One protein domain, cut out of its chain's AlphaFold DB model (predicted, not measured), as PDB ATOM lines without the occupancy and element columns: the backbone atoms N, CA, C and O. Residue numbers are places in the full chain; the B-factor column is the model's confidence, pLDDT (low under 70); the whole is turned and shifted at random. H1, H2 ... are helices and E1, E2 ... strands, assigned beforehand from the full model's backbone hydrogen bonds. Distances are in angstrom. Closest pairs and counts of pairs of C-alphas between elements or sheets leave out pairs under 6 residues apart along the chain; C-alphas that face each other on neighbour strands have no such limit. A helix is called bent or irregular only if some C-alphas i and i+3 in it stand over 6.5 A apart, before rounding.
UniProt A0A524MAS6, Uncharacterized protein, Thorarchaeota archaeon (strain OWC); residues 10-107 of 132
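AT A GLANCE: This is residues 10 to 107 of the 132 residues of an uncharacterized protein of Thorarchaeota archaeon (strain OWC) (UniProt A0A524MAS6). A strongly twisted sheet of four strands, E1 to E4, makes one part of the model, and three short helices gather off its side as the other part: H2 stands up from the sheet over E2, H3 folds back beside H2 and only grazes the sheet, and H1 lies crosswise to H2. Each edge of the sheet is extended by a short stretch, residues 10 to 11 beside E1 and residues 105 to 106 beside E4. The printed part has 98 residues, with the order E1 E2 E3 H1 H2 H3 E4; the sheet runs E1 E2 E3 E4, antiparallel throughout. The class is mixed, helices and strands, with under half of the residues in named elements. The whole is compact, with a radius of gyration of the C-alphas of 13.1 A and spans of 38 by 28 by 26 A.

HOW THE PARTS SIT: Begin at E1, residues 18 to 22, and E2, residues 29 to 37, a hairpin in which N 19 and O 32 are 2.9 A apart. E2 bends by 74 degrees at residue 33 and forms a second hairpin with E3, residues 43 to 47, where N 35 and O 44 are 2.8 A apart. E1, E2 and E3 are a meander, each strand the antiparallel neighbour of the one before. Edge strand E4, residues 97 to 99, is antiparallel to E3, with N 45 and O 97 at 2.9 A. Look next at H2, residues 73 to 79, which stands up from the sheet over E2; their closest C-alphas are those of Leu 35 and Trp 74, 4.7 A apart. H3, residues 88 to 95, forms a helical hairpin with H2: they touch and run opposite ways at a steep tilt of 44 degrees, closest at the C-alphas of Met 77 and Leu 89, 4.6 A. H3 only grazes the sheet, with its residues 89 to 95. H1, residues 53 to 63, is not on the sheet; it only just touches H2, with 3 pairs of C-alphas within 8 A, the closest those of Leu 62 and Leu 76, 6.9 A, and the two are about perpendicular at 86 degrees. H1 and H3 are near each other. In H1 and H2 every O i to N i+4 pair is within hydrogen-bond range; in H3, 2 of 4 are.

IN THESE COORDINATES: Find C-alpha 18 at (197.318, 155.185, 200.915), where E1 begins, and follow its 13.3 A to residue 22. E2, residues 29 to 37, measures 18.8 A, and E3, residues 43 to 47, 12.5 A. H1 runs 15.2 A from C-alpha 53 at (199.467, 169.709, 192.359) to residue 63. H2, residues 73 to 79, is 10.1 A long. H3, residues 88 to 95, is 11.8 A long and only just irregular: C-alphas 91 and 94 are 6.50 A apart. E4, residues 97 to 99, measures 6.7 A and ends with C-alpha 99 at (200.250, 144.779, 191.269).

THE WHOLE: The two C-alphas farthest apart are those of Gly 27 and Gly 85, 39.8 A. The printed part has no cut, and no link is long. Its mean pLDDT is 92.1, and no printed residue is under 70.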
ATOM      1  N   GLN A  10     203.364 148.763 203.531       94.75
ATOM      2  CA  GLN A  10     202.952 149.413 204.767       94.75
ATOM      3  C   GLN A  10     201.717 150.278 204.504       94.75
ATOM      4  O   GLN A  10     201.681 151.059 203.558       94.75
ATOM      5  N   VAL A  11     200.684 150.128 205.330       93.50
ATOM      6  CA  VAL A  11     199.454 150.928 205.223       93.50
ATOM      7  C   VAL A  11     199.661 152.267 205.926       93.50
ATOM      8  O   VAL A  11     200.275 152.311 206.995       93.50
ATOM      9  N   SER A  12     199.160 153.356 205.341       92.75
ATOM     10  CA  SER A  12     199.163 154.653 206.013       92.75
ATOM     11  C   SER A  12     198.201 154.634 207.211       92.75
ATOM     12  O   SER A  12     197.052 154.213 207.065       92.75
ATOM     13  N   PRO A  13     198.629 155.098 208.399       88.69
ATOM     14  CA  PRO A  13     197.757 155.151 209.572       88.69
ATOM     15  C   PRO A  13     196.655 156.214 209.447       88.69
ATOM     16  O   PRO A  13     195.618 156.111 210.100       88.69
ATOM     17  N   GLU A  14     196.874 157.242 208.625       88.62
ATOM     18  CA  GLU A  14     195.967 158.384 208.493       88.62
ATOM     19  C   GLU A  14     194.922 158.155 207.392       88.62
ATOM     20  O   GLU A  14     193.725 158.388 207.604       88.62
ATOM     21  N   TYR A  15     195.368 157.625 206.247       91.25
ATOM     22  CA  TYR A  15     194.555 157.448 205.046       91.25
ATOM     23  C   TYR A  15     194.500 155.968 204.635       91.25
ATOM     24  O   TYR A  15     195.495 155.445 204.138       91.25
ATOM     25  N   PRO A  16     193.345 155.283 204.753       90.75
ATOM     26  CA  PRO A  16     193.250 153.841 204.484       90.75
ATOM     27  C   PRO A  16     193.513 153.472 203.017       90.75
ATOM     28  O   PRO A  16     193.873 152.339 202.715       90.75
ATOM     29  N   HIS A  17     193.359 154.440 202.112       95.44
ATOM     30  CA  HIS A  17     193.596 154.273 200.678       95.44
ATOM     31  C   HIS A  17     195.032 154.565 200.266       95.44
ATOM     32  O   HIS A  17     195.342 154.472 199.085       95.44
ATOM     33  N   ILE A  18     195.904 154.950 201.199       96.56
ATOM     34  CA  ILE A  18     197.318 155.185 200.915       96.56
ATOM     35  C   ILE A  18     198.134 154.028 201.475       96.56
ATOM     36  O   ILE A  18     198.056 153.689 202.658       96.56
ATOM     37  N   MET A  19     198.944 153.425 200.612       96.31
ATOM     38  CA  MET A  19     199.874 152.371 200.982       96.31
ATOM     39  C   MET A  19     201.241 152.628 200.365       96.31
ATOM     40  O   MET A  19     201.369 153.055 199.221       96.31
ATOM     41  N   TRP A  20     202.269 152.307 201.131       96.25
ATOM     42  CA  TRP A  20     203.654 152.257 200.704       96.25
ATOM     43  C   TRP A  20     203.929 150.855 200.168       96.25
ATOM     44  O   TRP A  20     203.802 149.887 200.916       96.25
ATOM     45  N   LEU A  21     204.242 150.734 198.878       94.81
ATOM     46  CA  LEU A  21     204.431 149.453 198.190       94.81
ATOM     47  C   LEU A  21     205.863 149.310 197.676       94.81
ATOM     48  O   LEU A  21     206.388 150.233 197.055       94.81
ATOM     49  N   GLU A  22     206.467 148.139 197.867       93.00
ATOM     50  CA  GLU A  22     207.694 147.764 197.161       93.00
ATOM     51  C   GLU A  22     207.333 147.321 195.740       93.00
ATOM     52  O   GLU A  22     206.709 146.278 195.545       93.00
ATOM     53  N   LEU A  23     207.689 148.131 194.743       90.31
ATOM     54  CA  LEU A  23     207.270 147.902 193.354       90.31
ATOM     55  C   LEU A  23     208.345 147.229 192.494       90.31
ATOM     56  O   LEU A  23     208.013 146.625 191.477       90.31
ATOM     57  N   GLN A  24     209.619 147.363 192.871       87.50
ATOM     58  CA  GLN A  24     210.762 146.955 192.042       87.50
ATOM     59  C   GLN A  24     211.635 145.871 192.693       87.50
ATOM     60  O   GLN A  24     212.558 145.373 192.052       87.50
ATOM     61  N   GLY A  25     211.343 145.474 193.938       83.12
ATOM     62  CA  GLY A  25     212.170 144.521 194.693       83.12
ATOM     63  C   GLY A  25     213.538 145.082 195.100       83.12
ATOM     64  O   GLY A  25     214.462 144.324 195.382       83.12
ATOM     65  N   ASP A  26     213.677 146.405 195.093       85.81
ATOM     66  CA  ASP A  26     214.877 147.169 195.436       85.81
ATOM     67  C   ASP A  26     214.921 147.580 196.919       85.81
ATOM     68  O   ASP A  26     215.845 148.266 197.354       85.81
ATOM     69  N   GLY A  27     213.931 147.164 197.716       85.56
ATOM     70  CA  GLY A  27     213.784 147.559 199.112       85.56
ATOM     71  C   GLY A  27     213.212 148.963 199.317       85.56
ATOM     72  O   GLY A  27     213.068 149.370 200.472       85.56
ATOM     73  N   LEU A  28     212.869 149.697 198.253       90.50
ATOM     74  CA  LEU A  28     212.261 151.020 198.353       90.50
ATOM     75  C   LEU A  28     210.737 150.917 198.300       90.50
ATOM     76  O   LEU A  28     210.151 150.253 197.445       90.50
ATOM     77  N   LEU A  29     210.080 151.605 199.232       94.12
ATOM     78  CA  LEU A  29     208.628 151.707 199.246       94.12
ATOM     79  C   LEU A  29     208.184 152.994 198.553       94.12
ATOM     80  O   LEU A  29     208.666 154.084 198.861       94.12
ATOM     81  N   HIS A  30     207.211 152.870 197.660       94.62
ATOM     82  CA  HIS A  30     206.606 153.987 196.952       94.62
ATOM     83  C   HIS A  30     205.213 154.271 197.497       94.62
ATOM     84  O   HIS A  30     204.386 153.363 197.599       94.62
ATOM     85  N   GLU A  31     204.931 155.539 197.787       96.12
ATOM     86  CA  GLU A  31     203.593 155.971 198.178       96.12
ATOM     87  C   GLU A  31     202.617 155.834 197.004       96.12
ATOM     88  O   GLU A  31     202.797 156.406 195.919       96.12
ATOM     89  N   CYS A  32     201.577 155.041 197.231       96.94
ATOM     90  CA  CYS A  32     200.587 154.676 196.238       96.94
ATOM     91  C   CYS A  32     199.177 154.877 196.786       96.94
ATOM     92  O   CYS A  32     198.878 154.510 197.924       96.94
ATOM     93  N   ALA A  33     198.299 155.406 195.941       97.06
ATOM     94  CA  ALA A  33     196.870 155.375 196.184       97.06
ATOM     95  C   ALA A  33     196.320 154.033 195.699       97.06
ATOM     96  O   ALA A  33     196.556 153.632 194.558       97.06
ATOM     97  N   ILE A  34     195.601 153.346 196.575       96.50
ATOM     98  CA  ILE A  34     195.018 152.034 196.340       96.50
ATOM     99  C   ILE A  34     193.558 152.206 195.979       96.50
ATOM    100  O   ILE A  34     192.785 152.746 196.763       96.50
ATOM    101  N   LEU A  35     193.183 151.724 194.799       94.69
ATOM    102  CA  LEU A  35     191.822 151.839 194.300       94.69
ATOM    103  C   LEU A  35     190.939 150.725 194.844       94.69
ATOM    104  O   LEU A  35     189.866 151.002 195.369       94.69
ATOM    105  N   LYS A  36     191.387 149.481 194.662       94.06
ATOM    106  CA  LYS A  36     190.630 148.258 194.943       94.06
ATOM    107  C   LYS A  36     191.561 147.045 194.938       94.06
ATOM    108  O   LYS A  36     192.624 147.074 194.307       94.06
ATOM    109  N   ARG A  37     191.141 145.966 195.602       92.12
ATOM    110  CA  ARG A  37     191.663 144.609 195.380       92.12
ATOM    111  C   ARG A  37     190.609 143.751 194.688       92.12
ATOM    112  O   ARG A  37     189.438 143.819 195.053       92.12
ATOM    113  N   ASP A  38     191.006 142.964 193.693       90.56
ATOM    114  CA  ASP A  38     190.101 141.982 193.090       90.56
ATOM    115  C   ASP A  38     190.087 140.650 193.857       90.56
ATOM    116  O   ASP A  38     190.835 140.434 194.815       90.56
ATOM    117  N   GLU A  39     189.225 139.737 193.412       88.56
ATOM    118  CA  GLU A  39     189.083 138.393 193.980       88.56
ATOM    119  C   GLU A  39     190.330 137.517 193.786       88.56
ATOM    120  O   GLU A  39     190.514 136.545 194.515       88.56
ATOM    121  N   MET A  40     191.197 137.860 192.828       84.88
ATOM    122  CA  MET A  40     192.464 137.172 192.564       84.88
ATOM    123  C   MET A  40     193.622 137.728 193.409       84.88
ATOM    124  O   MET A  40     194.731 137.197 193.355       84.88
ATOM    125  N   GLY A  41     193.380 138.782 194.193       85.88
ATOM    126  CA  GLY A  41     194.381 139.449 195.020       85.88
ATOM    127  C   GLY A  41     195.233 140.471 194.270       85.88
ATOM    128  O   GLY A  41     196.222 140.955 194.825       85.88
ATOM    129  N   ASN A  42     194.876 140.820 193.034       91.00
ATOM    130  CA  ASN A  42     195.516 141.909 192.317       91.00
ATOM    131  C   ASN A  42     195.122 143.247 192.945       91.00
ATOM    132  O   ASN A  42     193.958 143.505 193.255       91.00
ATOM    133  N   LEU A  43     196.114 144.113 193.108       93.69
ATOM    134  CA  LEU A  43     195.976 145.431 193.699       93.69
ATOM    135  C   LEU A  43     196.001 146.491 192.599       93.69
ATOM    136  O   LEU A  43     197.012 146.659 191.917       93.69
ATOM    137  N   PHE A  44     194.906 147.227 192.451       94.56
ATOM    138  CA  PHE A  44     194.821 148.362 191.536       94.56
ATOM    139  C   PHE A  44     195.326 149.606 192.257       94.56
ATOM    140  O   PHE A  44     194.809 149.957 193.320       94.56
ATOM    141  N   TYR A  45     196.339 150.265 191.701       95.75
ATOM    142  CA  TYR A  45     196.984 151.406 192.348       95.75
ATOM    143  C   TYR A  45     197.525 152.419 191.338       95.75
ATOM    144  O   TYR A  45     197.747 152.090 190.177       95.75
ATOM    145  N   PHE A  46     197.815 153.636 191.787       95.44
ATOM    146  CA  PHE A  46     198.715 154.551 191.077       95.44
ATOM    147  C   PHE A  46     199.661 155.234 192.068       95.44
ATOM    148  O   PHE A  46     199.359 155.354 193.256       95.44
ATOM    149  N   SER A  47     200.827 155.674 191.592       95.12
ATOM    150  CA  SER A  47     201.795 156.375 192.444       95.12
ATOM    151  C   SER A  47     201.344 157.809 192.706       95.12
ATOM    152  O   SER A  47     201.031 158.541 191.768       95.12
ATOM    153  N   VAL A  48     201.358 158.227 193.973       95.44
ATOM    154  CA  VAL A  48     200.996 159.599 194.371       95.44
ATOM    155  C   VAL A  48     202.052 160.602 193.900       95.44
ATOM    156  O   VAL A  48     201.718 161.716 193.504       95.44
ATOM    157  N   ASN A  49     203.319 160.185 193.849       92.12
ATOM    158  CA  ASN A  49     204.436 161.020 193.400       92.12
ATOM    159  C   ASN A  49     204.370 161.397 191.912       92.12
ATOM    160  O   ASN A  49     205.044 162.334 191.497       92.12
ATOM    161  N   ALA A  50     203.583 160.674 191.111       87.38
ATOM    162  CA  ALA A  50     203.383 160.977 189.696       87.38
ATOM    163  C   ALA A  50     202.288 162.033 189.453       87.38
ATOM    164  O   ALA A  50     202.083 162.435 188.309       87.38
ATOM    165  N   LEU A  51     201.570 162.458 190.497       94.00
ATOM    166  CA  LEU A  51     200.492 163.434 190.385       94.00
ATOM    167  C   LEU A  51     201.020 164.869 190.396       94.00
ATOM    168  O   LEU A  51     201.906 165.220 191.178       94.00
ATOM    169  N   ASP A  52     200.398 165.723 189.587       94.19
ATOM    170  CA  ASP A  52     200.587 167.167 189.683       94.19
ATOM    171  C   ASP A  52     199.885 167.750 190.932       94.19
ATOM    172  O   ASP A  52     199.191 167.063 191.689       94.19
ATOM    173  N   ASP A  53     200.071 169.045 191.194       95.25
ATOM    174  CA  ASP A  53     199.467 169.709 192.359       95.25
ATOM    175  C   ASP A  53     197.935 169.699 192.343       95.25
ATOM    176  O   ASP A  53     197.296 169.659 193.402       95.25
ATOM    177  N   ILE A  54     197.332 169.759 191.157       93.75
ATOM    178  CA  ILE A  54     195.881 169.816 190.994       93.75
ATOM    179  C   ILE A  54     195.288 168.453 191.350       93.75
ATOM    180  O   ILE A  54     194.336 168.364 192.131       93.75
ATOM    181  N   ASP A  55     195.883 167.393 190.829       93.31
ATOM    182  CA  ASP A  55     195.461 166.021 191.027       93.31
ATOM    183  C   ASP A  55     195.729 165.548 192.452       93.31
ATOM    184  O   ASP A  55     194.856 164.909 193.046       93.31
ATOM    185  N   ARG A  56     196.837 165.972 193.075       94.88
ATOM    186  CA  ARG A  56     197.061 165.753 194.515       94.88
ATOM    187  C   ARG A  56     195.974 166.390 195.371       94.88
ATOM    188  O   ARG A  56     195.458 165.743 196.278       94.88
ATOM    189  N   ARG A  57     195.562 167.628 195.072       94.25
ATOM    190  CA  ARG A  57     194.458 168.286 195.800       94.25
ATOM    191  C   ARG A  57     193.127 167.569 195.589       94.25
ATOM    192  O   ARG A  57     192.365 167.412 196.540       94.25
ATOM    193  N   ARG A  58     192.842 167.112 194.366       93.69
ATOM    194  CA  ARG A  58     191.625 166.342 194.051       93.69
ATOM    195  C   ARG A  58     191.584 165.019 194.811       93.69
ATOM    196  O   ARG A  58     190.544 164.690 195.384       93.69
ATOM    197  N   LEU A  59     192.708 164.301 194.854       95.06
ATOM    198  CA  LEU A  59     192.851 163.078 195.635       95.06
ATOM    199  C   LEU A  59     192.683 163.361 197.130       95.06
ATOM    200  O   LEU A  59     191.865 162.716 197.774       95.06
ATOM    201  N   ALA A  60     193.362 164.372 197.675       93.81
ATOM    202  CA  ALA A  60     193.233 164.741 199.085       93.81
ATOM    203  C   ALA A  60     191.773 165.033 199.480       93.81
ATOM    204  O   ALA A  60     191.316 164.586 200.525       93.81
ATOM    205  N   GLN A  61     190.997 165.699 198.618       92.88
ATOM    206  CA  GLN A  61     189.567 165.926 198.855       92.88
ATOM    207  C   GLN A  61     188.721 164.645 198.840       92.88
ATOM    208  O   GLN A  61     187.659 164.627 199.451       92.88
ATOM    209  N   LEU A  62     189.117 163.616 198.087       93.44
ATOM    210  CA  LEU A  62     188.463 162.301 198.127       93.44
ATOM    211  C   LEU A  62     188.802 161.572 199.431       93.44
ATOM    212  O   LEU A  62     187.921 161.007 200.067       93.44
ATOM    213  N   LEU A  63     190.069 161.623 199.840       92.94
ATOM    214  CA  LEU A  63     190.560 160.970 201.054       92.94
ATOM    215  C   LEU A  63     190.032 161.619 202.339       92.94
ATOM    216  O   LEU A  63     189.830 160.926 203.332       92.94
ATOM    217  N   ALA A  64     189.800 162.931 202.312       92.00
ATOM    218  CA  ALA A  64     189.244 163.693 203.425       92.00
ATOM    219  C   ALA A  64     187.722 163.524 203.588       92.00
ATOM    220  O   ALA A  64     187.147 164.072 204.531       92.00
ATOM    221  N   ASP A  65     187.047 162.803 202.685       90.38
ATOM    222  CA  ASP A  65     185.616 162.550 202.828       90.38
ATOM    223  C   ASP A  65     185.341 161.708 204.083       90.38
ATOM    224  O   ASP A  65     186.026 160.726 204.372       90.38
ATOM    225  N   ARG A  66     184.299 162.070 204.836       89.31
ATOM    226  CA  ARG A  66     183.909 161.365 206.069       89.31
ATOM    227  C   ARG A  66     183.618 159.879 205.835       89.31
ATOM    228  O   ARG A  66     183.830 159.059 206.723       89.31
ATOM    229  N   ASN A  67     183.122 159.548 204.647       88.00
ATOM    230  CA  ASN A  67     182.772 158.196 204.247       88.00
ATOM    231  C   ASN A  67     183.940 157.482 203.574       88.00
ATOM    232  O   ASN A  67     183.806 156.300 203.267       88.00
ATOM    233  N   ALA A  68     185.083 158.151 203.372       90.75
ATOM    234  CA  ALA A  68     186.206 157.564 202.660       90.75
ATOM    235  C   ALA A  68     186.658 156.254 203.306       90.75
ATOM    236  O   ALA A  68     187.026 155.322 202.612       90.75
ATOM    237  N   ARG A  69     186.567 156.129 204.631       91.56
ATOM    238  CA  ARG A  69     186.954 154.905 205.347       91.56
ATOM    239  C   ARG A  69     186.030 153.707 205.107       91.56
ATOM    240  O   ARG A  69     186.442 152.586 205.379       91.56
ATOM    241  N   ASN A  70     184.804 153.936 204.635       92.81
ATOM    242  CA  ASN A  70     183.778 152.898 204.498       92.81
ATOM    243  C   ASN A  70     183.734 152.274 203.100       92.81
ATOM    244  O   ASN A  70     183.137 151.216 202.928       92.81
ATOM    245  N   PHE A  71     184.330 152.935 202.111       94.44
ATOM    246  CA  PHE A  71     184.255 152.541 200.709       94.44
ATOM    247  C   PHE A  71     185.645 152.486 200.108       94.44
ATOM    248  O   PHE A  71     186.521 153.253 200.500       94.44
ATOM    249  N   GLU A  72     185.837 151.604 199.135       95.19
ATOM    250  CA  GLU A  72     187.069 151.560 198.358       95.19
ATOM    251  C   GLU A  72     187.248 152.872 197.584       95.19
ATOM    252  O   GLU A  72     186.274 153.502 197.158       95.19
ATOM    253  N   LEU A  73     188.495 153.294 197.364       95.50
ATOM    254  CA  LEU A  73     188.762 154.523 196.616       95.50
ATOM    255  C   LEU A  73     188.180 154.467 195.199       95.50
ATOM    256  O   LEU A  73     187.744 155.496 194.684       95.50
ATOM    257  N   TRP A  74     188.114 153.274 194.600       94.62
ATOM    258  CA  TRP A  74     187.408 153.035 193.342       94.62
ATOM    259  C   TRP A  74     185.960 153.541 193.384       94.62
ATOM    260  O   TRP A  74     185.546 154.316 192.519       94.62
ATOM    261  N   ASP A  75     185.205 153.159 194.414       94.12
ATOM    262  CA  ASP A  75     183.795 153.523 194.550       94.12
ATOM    263  C   ASP A  75     183.642 155.021 194.824       94.12
ATOM    264  O   ASP A  75     182.824 155.685 194.184       94.12
ATOM    265  N   LEU A  76     184.488 155.581 195.695       94.56
ATOM    266  CA  LEU A  76     184.514 157.021 195.978       94.56
ATOM    267  C   LEU A  76     184.782 157.843 194.710       94.56
ATOM    268  O   LEU A  76     184.123 158.853 194.457       94.56
ATOM    269  N   MET A  77     185.737 157.404 193.889       94.62
ATOM    270  CA  MET A  77     186.061 158.051 192.619       94.62
ATOM    271  C   MET A  77     184.941 157.890 191.590       94.62
ATOM    272  O   MET A  77     184.673 158.826 190.835       94.62
ATOM    273  N   SER A  78     184.259 156.742 191.565       94.25
ATOM    274  CA  SER A  78     183.157 156.492 190.627       94.25
ATOM    275  C   SER A  78     181.964 157.428 190.851       94.25
ATOM    276  O   SER A  78     181.249 157.747 189.905       94.25
ATOM    277  N   GLN A  79     181.779 157.924 192.075       93.06
ATOM    278  CA  GLN A  79     180.659 158.791 192.449       93.06
ATOM    279  C   GLN A  79     180.967 160.285 192.289       93.06
ATOM    280  O   GLN A  79     180.051 161.108 192.324       93.06
ATOM    281  N   LYS A  80     182.240 160.668 192.122       92.12
ATOM    282  CA  LYS A  80     182.650 162.077 192.106       92.12
ATOM    283  C   LYS A  80     182.865 162.589 190.685       92.12
ATOM    284  O   LYS A  80     183.643 162.028 189.917       92.12
ATOM    285  N   THR A  81     182.251 163.723 190.373       94.25
ATOM    286  CA  THR A  81     182.545 164.502 189.163       94.25
ATOM    287  C   THR A  81     183.553 165.597 189.499       94.25
ATOM    288  O   THR A  81     183.388 166.340 190.467       94.25
ATOM    289  N   LEU A  82     184.630 165.681 188.722       91.56
ATOM    290  CA  LEU A  82     185.663 166.703 188.848       91.56
ATOM    291  C   LEU A  82     185.169 168.048 188.293       91.56
ATOM    292  O   LEU A  82     184.221 168.114 187.516       91.56
ATOM    293  N   GLY A  83     185.850 169.143 188.648       86.62
ATOM    294  CA  GLY A  83     185.466 170.496 188.212       86.62
ATOM    295  C   GLY A  83     185.494 170.727 186.692       86.62
ATOM    296  O   GLY A  83     184.925 171.700 186.218       86.62
ATOM    297  N   ASN A  84     186.126 169.833 185.926       86.75
ATOM    298  CA  ASN A  84     186.118 169.832 184.460       86.75
ATOM    299  C   ASN A  84     184.946 169.029 183.852       86.75
ATOM    300  O   ASN A  84     184.914 168.832 182.642       86.75
ATOM    301  N   GLY A  85     184.017 168.527 184.671       89.88
ATOM    302  CA  GLY A  85     182.866 167.737 184.227       89.88
ATOM    303  C   GLY A  85     183.151 166.251 183.987       89.88
ATOM    304  O   GLY A  85     182.218 165.504 183.705       89.88
ATOM    305  N   MET A  86     184.400 165.789 184.125       93.00
ATOM    306  CA  MET A  86     184.739 164.368 184.000       93.00
ATOM    307  C   MET A  86     184.505 163.611 185.306       93.00
ATOM    308  O   MET A  86     184.712 164.142 186.397       93.00
ATOM    309  N   ASN A  87     184.144 162.335 185.205       95.62
ATOM    310  CA  ASN A  87     184.142 161.439 186.354       95.62
ATOM    311  C   ASN A  87     185.575 161.222 186.879       95.62
ATOM    312  O   ASN A  87     186.504 161.038 186.088       95.62
ATOM    313  N   ALA A  88     185.756 161.241 188.201       94.06
ATOM    314  CA  ALA A  88     187.073 161.130 188.816       94.06
ATOM    315  C   ALA A  88     187.718 159.770 188.535       94.06
ATOM    316  O   ALA A  88     188.898 159.731 188.196       94.06
ATOM    317  N   LEU A  89     186.954 158.673 188.600       93.81
ATOM    318  CA  LEU A  89     187.482 157.347 188.278       93.81
ATOM    319  C   LEU A  89     187.967 157.311 186.831       93.81
ATOM    320  O   LEU A  89     189.111 156.949 186.602       93.81
ATOM    321  N   ALA A  90     187.155 157.766 185.875       91.44
ATOM    322  CA  ALA A  90     187.552 157.811 184.465       91.44
ATOM    323  C   ALA A  90     188.826 158.644 184.232       91.44
ATOM    324  O   ALA A  90     189.681 158.256 183.441       91.44
ATOM    325  N   TYR A  91     188.973 159.765 184.943       92.19
ATOM    326  CA  TYR A  91     190.152 160.623 184.857       92.19
ATOM    327  C   TYR A  91     191.412 159.961 185.439       92.19
ATOM    328  O   TYR A  91     192.459 159.968 184.799       92.19
ATOM    329  N   PHE A  92     191.331 159.366 186.633       92.00
ATOM    330  CA  PHE A  92     192.485 158.732 187.287       92.00
ATOM    331  C   PHE A  92     192.815 157.345 186.727       92.00
ATOM    332  O   PHE A  92     193.947 156.888 186.878       92.00
ATOM    333  N   HIS A  93     191.876 156.692 186.035       89.38
ATOM    334  CA  HIS A  93     192.073 155.354 185.474       89.38
ATOM    335  C   HIS A  93     193.259 155.283 184.499       89.38
ATOM    336  O   HIS A  93     193.886 154.236 184.375       89.38
ATOM    337  N   GLN A  94     193.619 156.396 183.851       88.12
ATOM    338  CA  GLN A  94     194.791 156.474 182.967       88.12
ATOM    339  C   GLN A  94     196.132 156.237 183.685       88.12
ATOM    340  O   GLN A  94     197.131 155.941 183.037       88.12
ATOM    341  N   LEU A  95     196.170 156.395 185.011       91.38
ATOM    342  CA  LEU A  95     197.375 156.235 185.830       91.38
ATOM    343  C   LEU A  95     197.437 154.871 186.523       91.38
ATOM    344  O   LEU A  95     198.446 154.547 187.154       91.38
ATOM    345  N   VAL A  96     196.349 154.099 186.452       91.44
ATOM    346  CA  VAL A  96     196.189 152.863 187.211       91.44
ATOM    347  C   VAL A  96     197.103 151.783 186.658       91.44
ATOM    348  O   VAL A  96     197.109 151.482 185.469       91.44
ATOM    349  N   LYS A  97     197.841 151.164 187.567       92.50
ATOM    350  CA  LYS A  97     198.642 149.965 187.367       92.50
ATOM    351  C   LYS A  97     198.084 148.849 188.237       92.50
ATOM    352  O   LYS A  97     197.367 149.091 189.210       92.50
ATOM    353  N   VAL A  98     198.440 147.619 187.894       92.56
ATOM    354  CA  VAL A  98     198.018 146.430 188.637       92.56
ATOM    355  C   VAL A  98     199.243 145.777 189.258       92.56
ATOM    356  O   VAL A  98     200.197 145.465 188.556       92.56
ATOM    357  N   LEU A  99     199.239 145.567 190.569       92.25
ATOM    358  CA  LEU A  99     200.250 144.779 191.269       92.25
ATOM    359  C   LEU A  99     199.664 143.403 191.582       92.25
ATOM    360  O   LEU A  99     198.698 143.284 192.332       92.25
ATOM    361  N   THR A 100     200.239 142.364 190.988       91.56
ATOM    362  CA  THR A 100     199.825 140.977 191.243       91.56
ATOM    363  C   THR A 100     200.276 140.511 192.636       91.56
ATOM    364  O   THR A 100     201.261 141.040 193.162       91.56
ATOM    365  N   PRO A 101     199.652 139.467 193.222       90.06
ATOM    366  CA  PRO A 101     200.097 138.883 194.494       90.06
ATOM    367  C   PRO A 101     201.575 138.472 194.511       90.06
ATOM    368  O   PRO A 101     202.220 138.527 195.553       90.06
ATOM    369  N   ASN A 102     202.116 138.118 193.341       88.44
ATOM    370  CA  ASN A 102     203.513 137.725 193.139       88.44
ATOM    371  C   ASN A 102     204.469 138.922 192.955       88.44
ATOM    372  O   ASN A 102     205.610 138.736 192.533       88.44
ATOM    373  N   GLY A 103     204.016 140.155 193.198       87.88
ATOM    374  CA  GLY A 103     204.858 141.353 193.149       87.88
ATOM    375  C   GLY A 103     205.140 141.887 191.742       87.88
ATOM    376  O   GLY A 103     205.885 142.850 191.592       87.88
ATOM    377  N   LYS A 104     204.552 141.302 190.688       89.62
ATOM    378  CA  LYS A 104     204.704 141.822 189.320       89.62
ATOM    379  C   LYS A 104     203.763 142.997 189.090       89.62
ATOM    380  O   LYS A 104     202.556 142.852 189.297       89.62
ATOM    381  N   VAL A 105     204.314 144.110 188.609       90.50
ATOM    382  CA  VAL A 105     203.555 145.279 188.152       90.50
ATOM    383  C   VAL A 105     203.165 145.097 186.687       90.50
ATOM    384  O   VAL A 105     204.019 144.873 185.831       90.50
ATOM    385  N   LEU A 106     201.874 145.212 186.403       87.31
ATOM    386  CA  LEU A 106     201.289 145.195 185.071       87.31
ATOM    387  C   LEU A 106     200.783 146.598 184.732       87.31
ATOM    388  O   LEU A 106     200.172 147.276 185.561       87.31
ATOM    389  N   ASP A 107     201.037 147.015 183.498       81.25
ATOM    390  CA  ASP A 107     200.545 148.262 182.920       81.25
ATOM    391  C   ASP A 107     199.335 147.923 182.031       81.25
ATOM    392  O   ASP A 107     199.525 147.297 180.980       81.25
TER     393      ASP A 107